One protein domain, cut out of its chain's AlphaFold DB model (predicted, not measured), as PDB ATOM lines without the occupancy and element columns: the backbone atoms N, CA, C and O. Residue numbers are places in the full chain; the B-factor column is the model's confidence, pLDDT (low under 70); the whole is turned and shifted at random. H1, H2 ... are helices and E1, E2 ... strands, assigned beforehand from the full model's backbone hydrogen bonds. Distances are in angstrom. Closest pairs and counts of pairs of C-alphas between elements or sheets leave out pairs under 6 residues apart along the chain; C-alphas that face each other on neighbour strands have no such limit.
ATOM      1  N   MET A 100      12.773  92.145  90.535       93.00
ATOM      2  CA  MET A 100      13.744  91.907  91.604       93.00
ATOM      3  C   MET A 100      15.059  91.352  91.051       93.00
ATOM      4  O   MET A 100      15.101  90.720  89.995       93.00
ATOM      5  N   SER A 101      16.139  91.568  91.794       93.75
ATOM      6  CA  SER A 101      17.393  90.821  91.681       93.75
ATOM      7  C   SER A 101      17.676  90.114  93.011       93.75
ATOM      8  O   SER A 101      17.019  90.372  94.029       93.75
ATOM      9  N   ILE A 102      18.614  89.175  92.976       94.94
ATOM     10  CA  ILE A 102      19.017  88.340  94.101       94.94
ATOM     11  C   ILE A 102      20.337  88.861  94.658       94.94
ATOM     12  O   ILE A 102      21.266  89.192  93.919       94.94
ATOM     13  N   LYS A 103      20.421  88.899  95.985       94.19
ATOM     14  CA  LYS A 103      21.655  89.125  96.721       94.19
ATOM     15  C   LYS A 103      21.956  87.936  97.619       94.19
ATOM     16  O   LYS A 103      21.140  87.583  98.468       94.19
ATOM     17  N   PHE A 104      23.134  87.356  97.442       95.62
ATOM     18  CA  PHE A 104      23.662  86.288  98.275       95.62
ATOM     19  C   PHE A 104      24.572  86.864  99.354       95.62
ATOM     20  O   PHE A 104      25.496  87.621  99.064       95.62
ATOM     21  N   TYR A 105      24.324  86.465 100.594       95.00
ATOM     22  CA  TYR A 105      25.213  86.681 101.722       95.00
ATOM     23  C   TYR A 105      26.026  85.411 101.955       95.00
ATOM     24  O   TYR A 105      25.445  84.349 102.174       95.00
ATOM     25  N   ILE A 106      27.353  85.521 101.906       95.69
ATOM     26  CA  ILE A 106      28.285  84.404 102.097       95.69
ATOM     27  C   ILE A 106      28.994  84.566 103.442       95.69
ATOM     28  O   ILE A 106      29.669  85.573 103.672       95.69
ATOM     29  N   ALA A 107      28.879  83.568 104.315       94.19
ATOM     30  CA  ALA A 107      29.572  83.549 105.600       94.19
ATOM     31  C   ALA A 107      31.072  83.265 105.407       94.19
ATOM     32  O   ALA A 107      31.450  82.189 104.943       94.19
ATOM     33  N   THR A 108      31.946  84.204 105.781       90.62
ATOM     34  CA  THR A 108      33.410  84.030 105.660       90.62
ATOM     35  C   THR A 108      34.104  83.599 106.947       90.62
ATOM     36  O   THR A 108      35.281  83.250 106.917       90.62
ATOM     37  N   GLY A 109      33.397  83.615 108.079       83.94
ATOM     38  CA  GLY A 109      33.940  83.231 109.381       83.94
ATOM     39  C   GLY A 109      33.503  81.845 109.861       83.94
ATOM     40  O   GLY A 109      32.910  81.049 109.129       83.94
ATOM     41  N   ASN A 110      33.774  81.582 111.141       86.56
ATOM     42  CA  ASN A 110      33.423  80.322 111.808       86.56
ATOM     43  C   ASN A 110      31.916  80.183 112.072       86.56
ATOM     44  O   ASN A 110      31.420  79.066 112.209       86.56
ATOM     45  N   ASN A 111      31.183  81.298 112.151       89.81
ATOM     46  CA  ASN A 111      29.735  81.258 112.327       89.81
ATOM     47  C   ASN A 111      29.063  80.937 110.995       89.81
ATOM     48  O   ASN A 111      29.350  81.569 109.979       89.81
ATOM     49  N   LYS A 112      28.136  79.983 111.033       93.06
ATOM     50  CA  LYS A 112      27.330  79.552 109.893       93.06
ATOM     51  C   LYS A 112      25.881  79.986 110.067       93.06
ATOM     52  O   LYS A 112      25.417  80.192 111.192       93.06
ATOM     53  N   PHE A 113      25.182  80.149 108.954       94.00
ATOM     54  CA  PHE A 113      23.757  80.421 108.964       94.00
ATOM     55  C   PHE A 113      22.975  79.224 109.501       94.00
ATOM     56  O   PHE A 113      23.324  78.068 109.258       94.00
ATOM     57  N   ILE A 114      21.904  79.519 110.228       93.06
ATOM     58  CA  ILE A 114      20.897  78.529 110.610       93.06
ATOM     59  C   ILE A 114      19.786  78.482 109.552       93.06
ATOM     60  O   ILE A 114      19.629  79.386 108.726       93.06
ATOM     61  N   THR A 115      18.980  77.431 109.586       91.12
ATOM     62  CA  THR A 115      17.677  77.398 108.910       91.12
ATOM     63  C   THR A 115      16.599  76.986 109.911       91.12
ATOM     64  O   THR A 115      16.885  76.788 111.093       91.12
ATOM     65  N   SER A 116      15.355  76.905 109.473       88.81
ATOM     66  CA  SER A 116      14.213  76.589 110.321       88.81
ATOM     67  C   SER A 116      13.150  75.830 109.534       88.81
ATOM     68  O   SER A 116      13.279  75.573 108.336       88.81
ATOM     69  N   ASP A 117      12.072  75.485 110.221       86.00
ATOM     70  CA  ASP A 117      10.816  75.036 109.622       86.00
ATOM     71  C   ASP A 117      10.098  76.101 108.768       86.00
ATOM     72  O   ASP A 117       9.142  75.784 108.058       86.00
ATOM     73  N   ASN A 118      10.591  77.341 108.777       88.25
ATOM     74  CA  ASN A 118      10.168  78.432 107.912       88.25
ATOM     75  C   ASN A 118      11.375  78.970 107.117       88.25
ATOM     76  O   ASN A 118      11.887  80.052 107.406       88.25
ATOM     77  N   PRO A 119      11.875  78.221 106.117       89.88
ATOM     78  CA  PRO A 119      13.150  78.527 105.471       89.88
ATOM     79  C   PRO A 119      13.110  79.782 104.595       89.88
ATOM     80  O   PRO A 119      14.172  80.268 104.206       89.88
ATOM     81  N   SER A 120      11.919  80.304 104.268       92.88
ATOM     82  CA  SER A 120      11.755  81.524 103.485       92.88
ATOM     83  C   SER A 120      10.610  82.393 103.991       92.88
ATOM     84  O   SER A 120       9.461  81.962 104.058       92.88
ATOM     85  N   PHE A 121      10.901  83.654 104.284       90.06
ATOM     86  CA  PHE A 121       9.925  84.574 104.856       90.06
ATOM     87  C   PHE A 121      10.229  86.025 104.504       90.06
ATOM     88  O   PHE A 121      11.304  86.374 104.017       90.06
ATOM     89  N   ILE A 122       9.234  86.873 104.732       89.44
ATOM     90  CA  ILE A 122       9.326  88.313 104.535       89.44
ATOM     91  C   ILE A 122       9.456  88.960 105.915       89.44
ATOM     92  O   ILE A 122       8.594  88.760 106.768       89.44
ATOM     93  N   CYS A 123      10.512  89.740 106.131       86.88
ATOM     94  CA  CYS A 123      10.786  90.423 107.395       86.88
ATOM     95  C   CYS A 123      11.324  91.838 107.157       86.88
ATOM     96  O   CYS A 123      11.685  92.206 106.039       86.88
ATOM     97  N   ASN A 124      11.413  92.635 108.220       83.38
ATOM     98  CA  ASN A 124      12.147  93.896 108.179       83.38
ATOM     99  C   ASN A 124      13.643  93.627 108.376       83.38
ATOM    100  O   ASN A 124      14.029  92.861 109.259       83.38
ATOM    101  N   ASN A 125      14.489  94.245 107.555       75.88
ATOM    102  CA  ASN A 125      15.928  94.267 107.792       75.88
ATOM    103  C   ASN A 125      16.277  95.244 108.938       75.88
ATOM    104  O   ASN A 125      15.405  95.914 109.490       75.88
ATOM    105  N   VAL A 126      17.568  95.360 109.264       69.00
ATOM    106  CA  VAL A 126      18.068  96.280 110.309       69.00
ATOM    107  C   VAL A 126      17.717  97.755 110.072       69.00
ATOM    108  O   VAL A 126      17.653  98.516 111.028       69.00
ATOM    109  N   ASP A 127      17.436  98.145 108.826       73.31
ATOM    110  CA  ASP A 127      17.035  99.506 108.444       73.31
ATOM    111  C   ASP A 127      15.505  99.675 108.356       73.31
ATOM    112  O   ASP A 127      15.020 100.655 107.790       73.31
ATOM    113  N   GLY A 128      14.725  98.691 108.819       74.25
ATOM    114  CA  GLY A 128      13.260  98.708 108.754       74.25
ATOM    115  C   GLY A 128      12.671  98.475 107.357       74.25
ATOM    116  O   GLY A 128      11.476  98.667 107.152       74.25
ATOM    117  N   LYS A 129      13.481  98.071 106.371       79.88
ATOM    118  CA  LYS A 129      13.019  97.779 105.008       79.88
ATOM    119  C   LYS A 129      12.568  96.331 104.900       79.88
ATOM    120  O   LYS A 129      13.301  95.420 105.276       79.88
ATOM    121  N   LEU A 130      11.406  96.133 104.290       82.56
ATOM    122  CA  LEU A 130      10.897  94.814 103.936       82.56
ATOM    123  C   LEU A 130      11.855  94.103 102.973       82.56
ATOM    124  O   LEU A 130      12.186  94.617 101.901       82.56
ATOM    125  N   VAL A 131      12.288  92.914 103.374       88.00
ATOM    126  CA  VAL A 131      13.141  92.014 102.606       88.00
ATOM    127  C   VAL A 131      12.550  90.613 102.641       88.00
ATOM    128  O   VAL A 131      12.021  90.169 103.659       88.00
ATOM    129  N   HIS A 132      12.641  89.909 101.518       92.62
ATOM    130  CA  HIS A 132      12.311  88.489 101.454       92.62
ATOM    131  C   HIS A 132      13.621  87.713 101.508       92.62
ATOM    132  O   HIS A 132      14.488  87.895 100.651       92.62
ATOM    133  N   ILE A 133      13.772  86.914 102.559       93.19
ATOM    134  CA  ILE A 133      14.967  86.145 102.891       93.19
ATOM    135  C   ILE A 133      14.705  84.647 102.715       93.19
ATOM    136  O   ILE A 133      13.575  84.175 102.870       93.19
ATOM    137  N   MET A 134      15.749  83.895 102.371       94.62
ATOM    138  CA  MET A 134      15.735  82.436 102.402       94.62
ATOM    139  C   MET A 134      17.104  81.871 102.755       94.62
ATOM    140  O   MET A 134      18.111  82.229 102.138       94.62
ATOM    141  N   SER A 135      17.126  80.956 103.721       93.06
ATOM    142  CA  SER A 135      18.318  80.167 104.031       93.06
ATOM    143  C   SER A 135      18.513  79.101 102.955       93.06
ATOM    144  O   SER A 135      17.618  78.290 102.730       93.06
ATOM    145  N   ILE A 136      19.675  79.100 102.294       93.19
ATOM    146  CA  ILE A 136      20.014  78.120 101.248       93.19
ATOM    147  C   ILE A 136      20.873  77.008 101.840       93.19
ATOM    148  O   ILE A 136      20.614  75.826 101.628       93.19
ATOM    149  N   SER A 137      21.911  77.394 102.576       92.88
ATOM    150  CA  SER A 137      22.853  76.483 103.213       92.88
ATOM    151  C   SER A 137      23.456  77.141 104.458       92.88
ATOM    152  O   SER A 137      23.274  78.344 104.668       92.88
ATOM    153  N   PRO A 138      24.225  76.402 105.274       92.75
ATOM    154  CA  PRO A 138      24.974  76.990 106.382       92.75
ATOM    155  C   PRO A 138      25.951  78.100 105.954       92.75
ATOM    156  O   PRO A 138      26.345  78.927 106.770       92.75
ATOM    157  N   ASP A 139      26.343  78.153 104.682       94.94
ATOM    158  CA  ASP A 139      27.283  79.151 104.167       94.94
ATOM    159  C   ASP A 139      26.604  80.308 103.435       94.94
ATOM    160  O   ASP A 139      27.216  81.366 103.274       94.94
ATOM    161  N   ILE A 140      25.359  80.118 102.983       95.38
ATOM    162  CA  ILE A 140      24.686  81.042 102.072       95.38
ATOM    163  C   ILE A 140      23.244  81.300 102.508       95.38
ATOM    164  O   ILE A 140      22.414  80.393 102.615       95.38
ATOM    165  N   VAL A 141      22.920  82.582 102.635       95.50
ATOM    166  CA  VAL A 141      21.549  83.093 102.703       95.50
ATOM    167  C   VAL A 141      21.310  83.975 101.489       95.50
ATOM    168  O   VAL A 141      22.189  84.734 101.085       95.50
ATOM    169  N   MET A 142      20.115  83.911 100.910       95.56
ATOM    170  CA  MET A 142      19.709  84.846  99.867       95.56
ATOM    171  C   MET A 142      18.672  85.837 100.368       95.56
ATOM    172  O   MET A 142      17.830  85.528 101.210       95.56
ATOM    173  N   THR A 143      18.704  87.022  99.776       94.44
ATOM    174  CA  THR A 143      17.636  88.012  99.853       94.44
ATOM    175  C   THR A 143      17.294  88.502  98.456       94.44
ATOM    176  O   THR A 143      18.113  88.413  97.540       94.44
ATOM    177  N   VAL A 144      16.092  89.038  98.281       93.00
ATOM    178  CA  VAL A 144      15.708  89.715  97.038       93.00
ATOM    179  C   VAL A 144      15.389  91.177  97.285       93.00
ATOM    180  O   VAL A 144      14.890  91.566  98.343       93.00
ATOM    181  N   GLY A 145      15.681  92.000  96.285       87.56
ATOM    182  CA  GLY A 145      15.375  93.422  96.308       87.56
ATOM    183  C   GLY A 145      15.186  93.982  94.906       87.56
ATOM    184  O   GLY A 145      15.617  93.384  93.925       87.56
ATOM    185  N   ILE A 146      14.532  95.142  94.824       87.12
ATOM    186  CA  ILE A 146      14.201  95.795  93.549       87.12
ATOM    187  C   ILE A 146      15.473  96.042  92.733       87.12
ATOM    188  O   ILE A 146      16.401  96.703  93.213       87.12
ATOM    189  N   ASN A 147      15.475  95.555  91.492       85.00
ATOM    190  CA  ASN A 147      16.540  95.753  90.517       85.00
ATOM    191  C   ASN A 147      16.313  97.052  89.734       85.00
ATOM    192  O   ASN A 147      15.813  97.036  88.613       85.00
ATOM    193  N   LYS A 148      16.646  98.194  90.341       79.69
ATOM    194  CA  LYS A 148      16.441  99.508  89.706       79.69
ATOM    195  C   LYS A 148      17.293  99.721  88.454       79.69
ATOM    196  O   LYS A 148      16.872 100.438  87.557       79.69
ATOM    197  N   ASN A 149      18.475  99.113  88.410       80.56
ATOM    198  CA  ASN A 149      19.414  99.287  87.306       80.56
ATOM    199  C   ASN A 149      19.141  98.316  86.153       80.56
ATOM    200  O   ASN A 149      19.849  98.363  85.154       80.56
ATOM    201  N   HIS A 150      18.147  97.428  86.301       80.56
ATOM    202  CA  HIS A 150      17.840  96.365  85.345       80.56
ATOM    203  C   HIS A 150      19.079  95.540  84.955       80.56
ATOM    204  O   HIS A 150      19.203  95.079  83.827       80.56
ATOM    205  N   GLU A 151      20.002  95.353  85.902       85.88
ATOM    206  CA  GLU A 151      21.219  94.579  85.678       85.88
ATOM    207  C   GLU A 151      20.884  93.089  85.672       85.88
ATOM    208  O   GLU A 151      20.259  92.592  86.611       85.88
ATOM    209  N   GLU A 152      21.361  92.359  84.671       91.88
ATOM    210  CA  GLU A 152      21.333  90.893  84.641       91.88
ATOM    211  C   GLU A 152      22.489  90.327  85.478       91.88
ATOM    212  O   GLU A 152      23.292  89.510  85.027       91.88
ATOM    213  N   LYS A 153      22.580  90.778  86.736       93.75
ATOM    214  CA  LYS A 153      23.570  90.314  87.713       93.75
ATOM    215  C   LYS A 153      22.927  89.973  89.054       93.75
ATOM    216  O   LYS A 153      21.998  90.648  89.505       93.75
ATOM    217  N   TYR A 154      23.500  88.987  89.739       94.56
ATOM    218  CA  TYR A 154      23.320  88.802  91.176       94.56
ATOM    219  C   TYR A 154      24.412  89.509  91.960       94.56
ATOM    220  O   TYR A 154      25.551  89.624  91.506       94.56
ATOM    221  N   TYR A 155      24.060  89.944  93.164       93.19
ATOM    222  CA  TYR A 155      24.975  90.606  94.086       93.19
ATOM    223  C   TYR A 155      25.488  89.598  95.111       93.19
ATOM    224  O   TYR A 155      24.721  88.798  95.641       93.19
ATOM    225  N   ILE A 156      26.770  89.663  95.430       94.00
ATOM    226  CA  ILE A 156      27.410  88.844  96.451       94.00
ATOM    227  C   ILE A 156      27.952  89.770  97.524       94.00
ATOM    228  O   ILE A 156      28.690  90.706  97.241       94.00
ATOM    229  N   GLU A 157      27.623  89.482  98.773       93.44
ATOM    230  CA  GLU A 157      28.227  90.139  99.921       93.44
ATOM    231  C   GLU A 157      28.812  89.093 100.861       93.44
ATOM    232  O   GLU A 157      28.122  88.202 101.357       93.44
ATOM    233  N   ARG A 158      30.114  89.199 101.103       94.06
ATOM    234  CA  ARG A 158      30.826  88.371 102.073       94.06
ATOM    235  C   ARG A 158      30.725  89.036 103.438       94.06
ATOM    236  O   ARG A 158      31.173  90.169 103.586       94.06
ATOM    237  N   ILE A 159      30.150  88.347 104.418       93.19
ATOM    238  CA  ILE A 159      29.821  88.950 105.713       93.19
ATOM    239  C   ILE A 159      30.562  88.306 106.881       93.19
ATOM    240  O   ILE A 159      30.882  87.115 106.881       93.19
ATOM    241  N   SER A 160      30.805  89.127 107.903       93.44
ATOM    242  CA  SER A 160      31.507  88.736 109.121       93.44
ATOM    243  C   SER A 160      30.680  87.778 109.989       93.44
ATOM    244  O   SER A 160      29.449  87.779 109.944       93.44
ATOM    245  N   SER A 161      31.339  87.034 110.885       92.69
ATOM    246  CA  SER A 161      30.653  86.205 111.894       92.69
ATOM    247  C   SER A 161      29.639  86.990 112.737       92.69
ATOM    248  O   SER A 161      28.623  86.432 113.148       92.69
ATOM    249  N   LYS A 162      29.900  88.282 112.994       91.75
ATOM    250  CA  LYS A 162      28.995  89.164 113.745       91.75
ATOM    251  C   LYS A 162      27.699  89.413 112.975       91.75
ATOM    252  O   LYS A 162      26.628  89.408 113.577       91.75
ATOM    253  N   ASP A 163      27.782  89.615 111.666       91.88
ATOM    254  CA  ASP A 163      26.607  89.861 110.827       91.88
ATOM    255  C   ASP A 163      25.831  88.573 110.542       91.88
ATOM    256  O   ASP A 163      24.601  88.597 110.567       91.88
ATOM    257  N   VAL A 164      26.520  87.429 110.423       93.50
ATOM    258  CA  VAL A 164      25.874  86.104 110.429       93.50
ATOM    259  C   VAL A 164      25.025  85.930 111.690       93.50
ATOM    260  O   VAL A 164      23.865  85.545 111.594       93.50
ATOM    261  N   THR A 165      25.542  86.284 112.873       92.38
ATOM    262  CA  THR A 165      24.776  86.203 114.130       92.38
ATOM    263  C   THR A 165      23.523  87.085 114.124       92.38
ATOM    264  O   THR A 165      22.493  86.676 114.660       92.38
ATOM    265  N   LYS A 166      23.576  88.278 113.516       91.69
ATOM    266  CA  LYS A 166      22.398  89.153 113.384       91.69
ATOM    267  C   LYS A 166      21.344  88.542 112.462       91.69
ATOM    268  O   LYS A 166      20.165  88.552 112.797       91.69
ATOM    269  N   ILE A 167      21.760  87.988 111.324       92.12
ATOM    270  CA  ILE A 167      20.844  87.322 110.387       92.12
ATOM    271  C   ILE A 167      20.257  86.055 111.018       92.12
ATOM    272  O   ILE A 167      19.056  85.825 110.919       92.12
ATOM    273  N   ASN A 168      21.061  85.276 111.745       93.12
ATOM    274  CA  ASN A 168      20.577  84.117 112.492       93.12
ATOM    275  C   ASN A 168      19.530  84.502 113.534       93.12
ATOM    276  O   ASN A 168      18.551  83.782 113.680       93.12
ATOM    277  N   LYS A 169      19.675  85.653 114.203       91.62
ATOM    278  CA  LYS A 169      18.620  86.160 115.085       91.62
ATOM    279  C   LYS A 169      17.309  86.381 114.328       91.62
ATOM    280  O   LYS A 169      16.268  85.947 114.797       91.62
ATOM    281  N   ILE A 170      17.359  86.987 113.140       91.25
ATOM    282  CA  ILE A 170      16.168  87.192 112.301       91.25
ATOM    283  C   ILE A 170      15.536  85.848 111.906       91.25
ATOM    284  O   ILE A 170      14.319  85.706 111.976       91.25
ATOM    285  N   ILE A 171      16.345  84.856 111.518       91.69
ATOM    286  CA  ILE A 171      15.861  83.512 111.160       91.69
ATOM    287  C   ILE A 171      15.232  82.815 112.368       91.69
ATOM    288  O   ILE A 171      14.168  82.218 112.235       91.69
ATOM    289  N   TYR A 172      15.850  82.928 113.543       90.81
ATOM    290  CA  TYR A 172      15.319  82.397 114.795       90.81
ATOM    291  C   TYR A 172      13.982  83.051 115.158       90.81
ATOM    292  O   TYR A 172      12.999  82.352 115.385       90.81
ATOM    293  N   ASP A 173      13.916  84.381 115.129       88.75
ATOM    294  CA  ASP A 173      12.714  85.145 115.478       88.75
ATOM    295  C   ASP A 173      11.546  84.892 114.490       88.75
ATOM    296  O   ASP A 173      10.397  85.188 114.807       88.75
ATOM    297  N   ASN A 174      11.824  84.337 113.300       88.19
ATOM    298  CA  ASN A 174      10.825  83.930 112.299       88.19
ATOM    299  C   ASN A 174      10.656  82.401 112.178       88.19
ATOM    300  O   ASN A 174       9.919  81.934 111.302       88.19
ATOM    301  N   SER A 175      11.337  81.624 113.027       87.06
ATOM    302  CA  SER A 175      11.103  80.184 113.177       87.06
ATOM    303  C   SER A 175       9.830  79.933 113.982       87.06
ATOM    304  O   SER A 175       9.384  80.807 114.728       87.06
ATOM    305  N   ILE A 176       9.219  78.762 113.802       78.25
ATOM    306  CA  ILE A 176       7.928  78.453 114.430       78.25
ATOM    307  C   ILE A 176       8.145  77.464 115.574       78.25
ATOM    308  O   ILE A 176       7.929  77.790 116.735       78.25
ATOM    309  N   GLU A 177       8.622  76.269 115.251       78.06
ATOM    310  CA  GLU A 177       8.867  75.186 116.202       78.06
ATOM    311  C   GLU A 177      10.330  74.753 116.209       78.06
ATOM    312  O   GLU A 177      10.839  74.290 117.232       78.06
TER     313      GLU A 177
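AT A GLANCE: This is residues 100 to 177 of the 189 residues of an uncharacterized protein of Clostridium acetobutylicum (strain ATCC 824 / DSM 792 / JCM 1419 / LMG 5710 / VKM B-1787) (UniProt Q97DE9). One strongly twisted sheet of five strands has a single helix, H1, packed on it at one end, reaching from the ends of E1 and E5 to edge strand E2. The long link of residues 108 to 119 runs past this same end on its way from E1 to E2, while the link of residues 147 to 152, between E4 and E5, lies at the far end of the sheet from H1. The printed part has 78 residues, with five named strands followed by one named helix, in the order E1 E2 E3 E4 E5 H1 along the chain. The sheet's order is E2, E3, E4, E1, E5, and it is mixed, E1 and E5 being its parallel pair; the class is mixed, helices and strands. The whole is compact, with a radius of gyration of the C-alphas of 12.3 A, and spans 37 by 26 by 21 A.

HOW THE PARTS SIT: E1, residues 100 to 107, is an inner strand of the sheet, between E4, residues 140 to 146, and E5, residues 153 to 159. E1 and E5 are parallel at 28 degrees, with N 104 and O 155 within hydrogen-bond range at 2.8 A. E4 and E1 are antiparallel at 153 degrees, with N 103 and O 143 at 2.8 A. E2, residues 120 to 124, and E3, residues 130 to 137, form a hairpin, antiparallel at 141 degrees, with N 123 and O 131 at 2.9 A. E3 and E4 form a second hairpin, antiparallel at 153 degrees, with N 134 and O 142 at 2.9 A. E2, E3 and E4 are a meander, each strand the antiparallel neighbour of the one before; with E1 they form a Greek key, in which E1 is also the antiparallel neighbour of E4. E2 and E5 are the edge strands, and they are apart. H1, residues 161 to 173, is on the sheet at a height of 8.4 A, and the two make two layers, a helix on one face of a sheet. H1 lies over none of the strands, but only just: 2 of its C-alphas fall on E3. The closest C-alphas of E1 and H1 are those of Ala 107 and Val 164, 6.6 A apart, and those of E2 and H1 are Cys 123 and Ile 170, 8.0 A apart. E3 and H1 are near each other, with 7 pairs of C-alphas within 10 A. In H1 every O i to N i+4 pair is within hydrogen-bond range.

IN THESE COORDINATES: E1 begins at C-alpha 100, (13.744, 91.907, 91.604), and runs 22.7 A to C-alpha 107. E2, residues 120 to 124, is 13.2 A long. E3, residues 130 to 137, measures 21.9 A, and E4, residues 140 to 146, 20.0 A. E5, residues 153 to 159, is 19.1 A long and ends at C-alpha 159, (29.821, 88.950, 105.713). H1, residues 161 to 173, runs 18.3 A and ends at C-alpha 173, (12.714, 85.145, 115.478).

THE WHOLE: The two C-alphas farthest apart are those of Asn 149 and Glu 177, 39.1 A. The printed part runs from 100 to 177 with no cut. The link from E1 to E2, with 12 residues, is long; the link from E4 to E5 is short, and the others are tight. The mean pLDDT of the printed part is 89.6, and residue 126 is under 70.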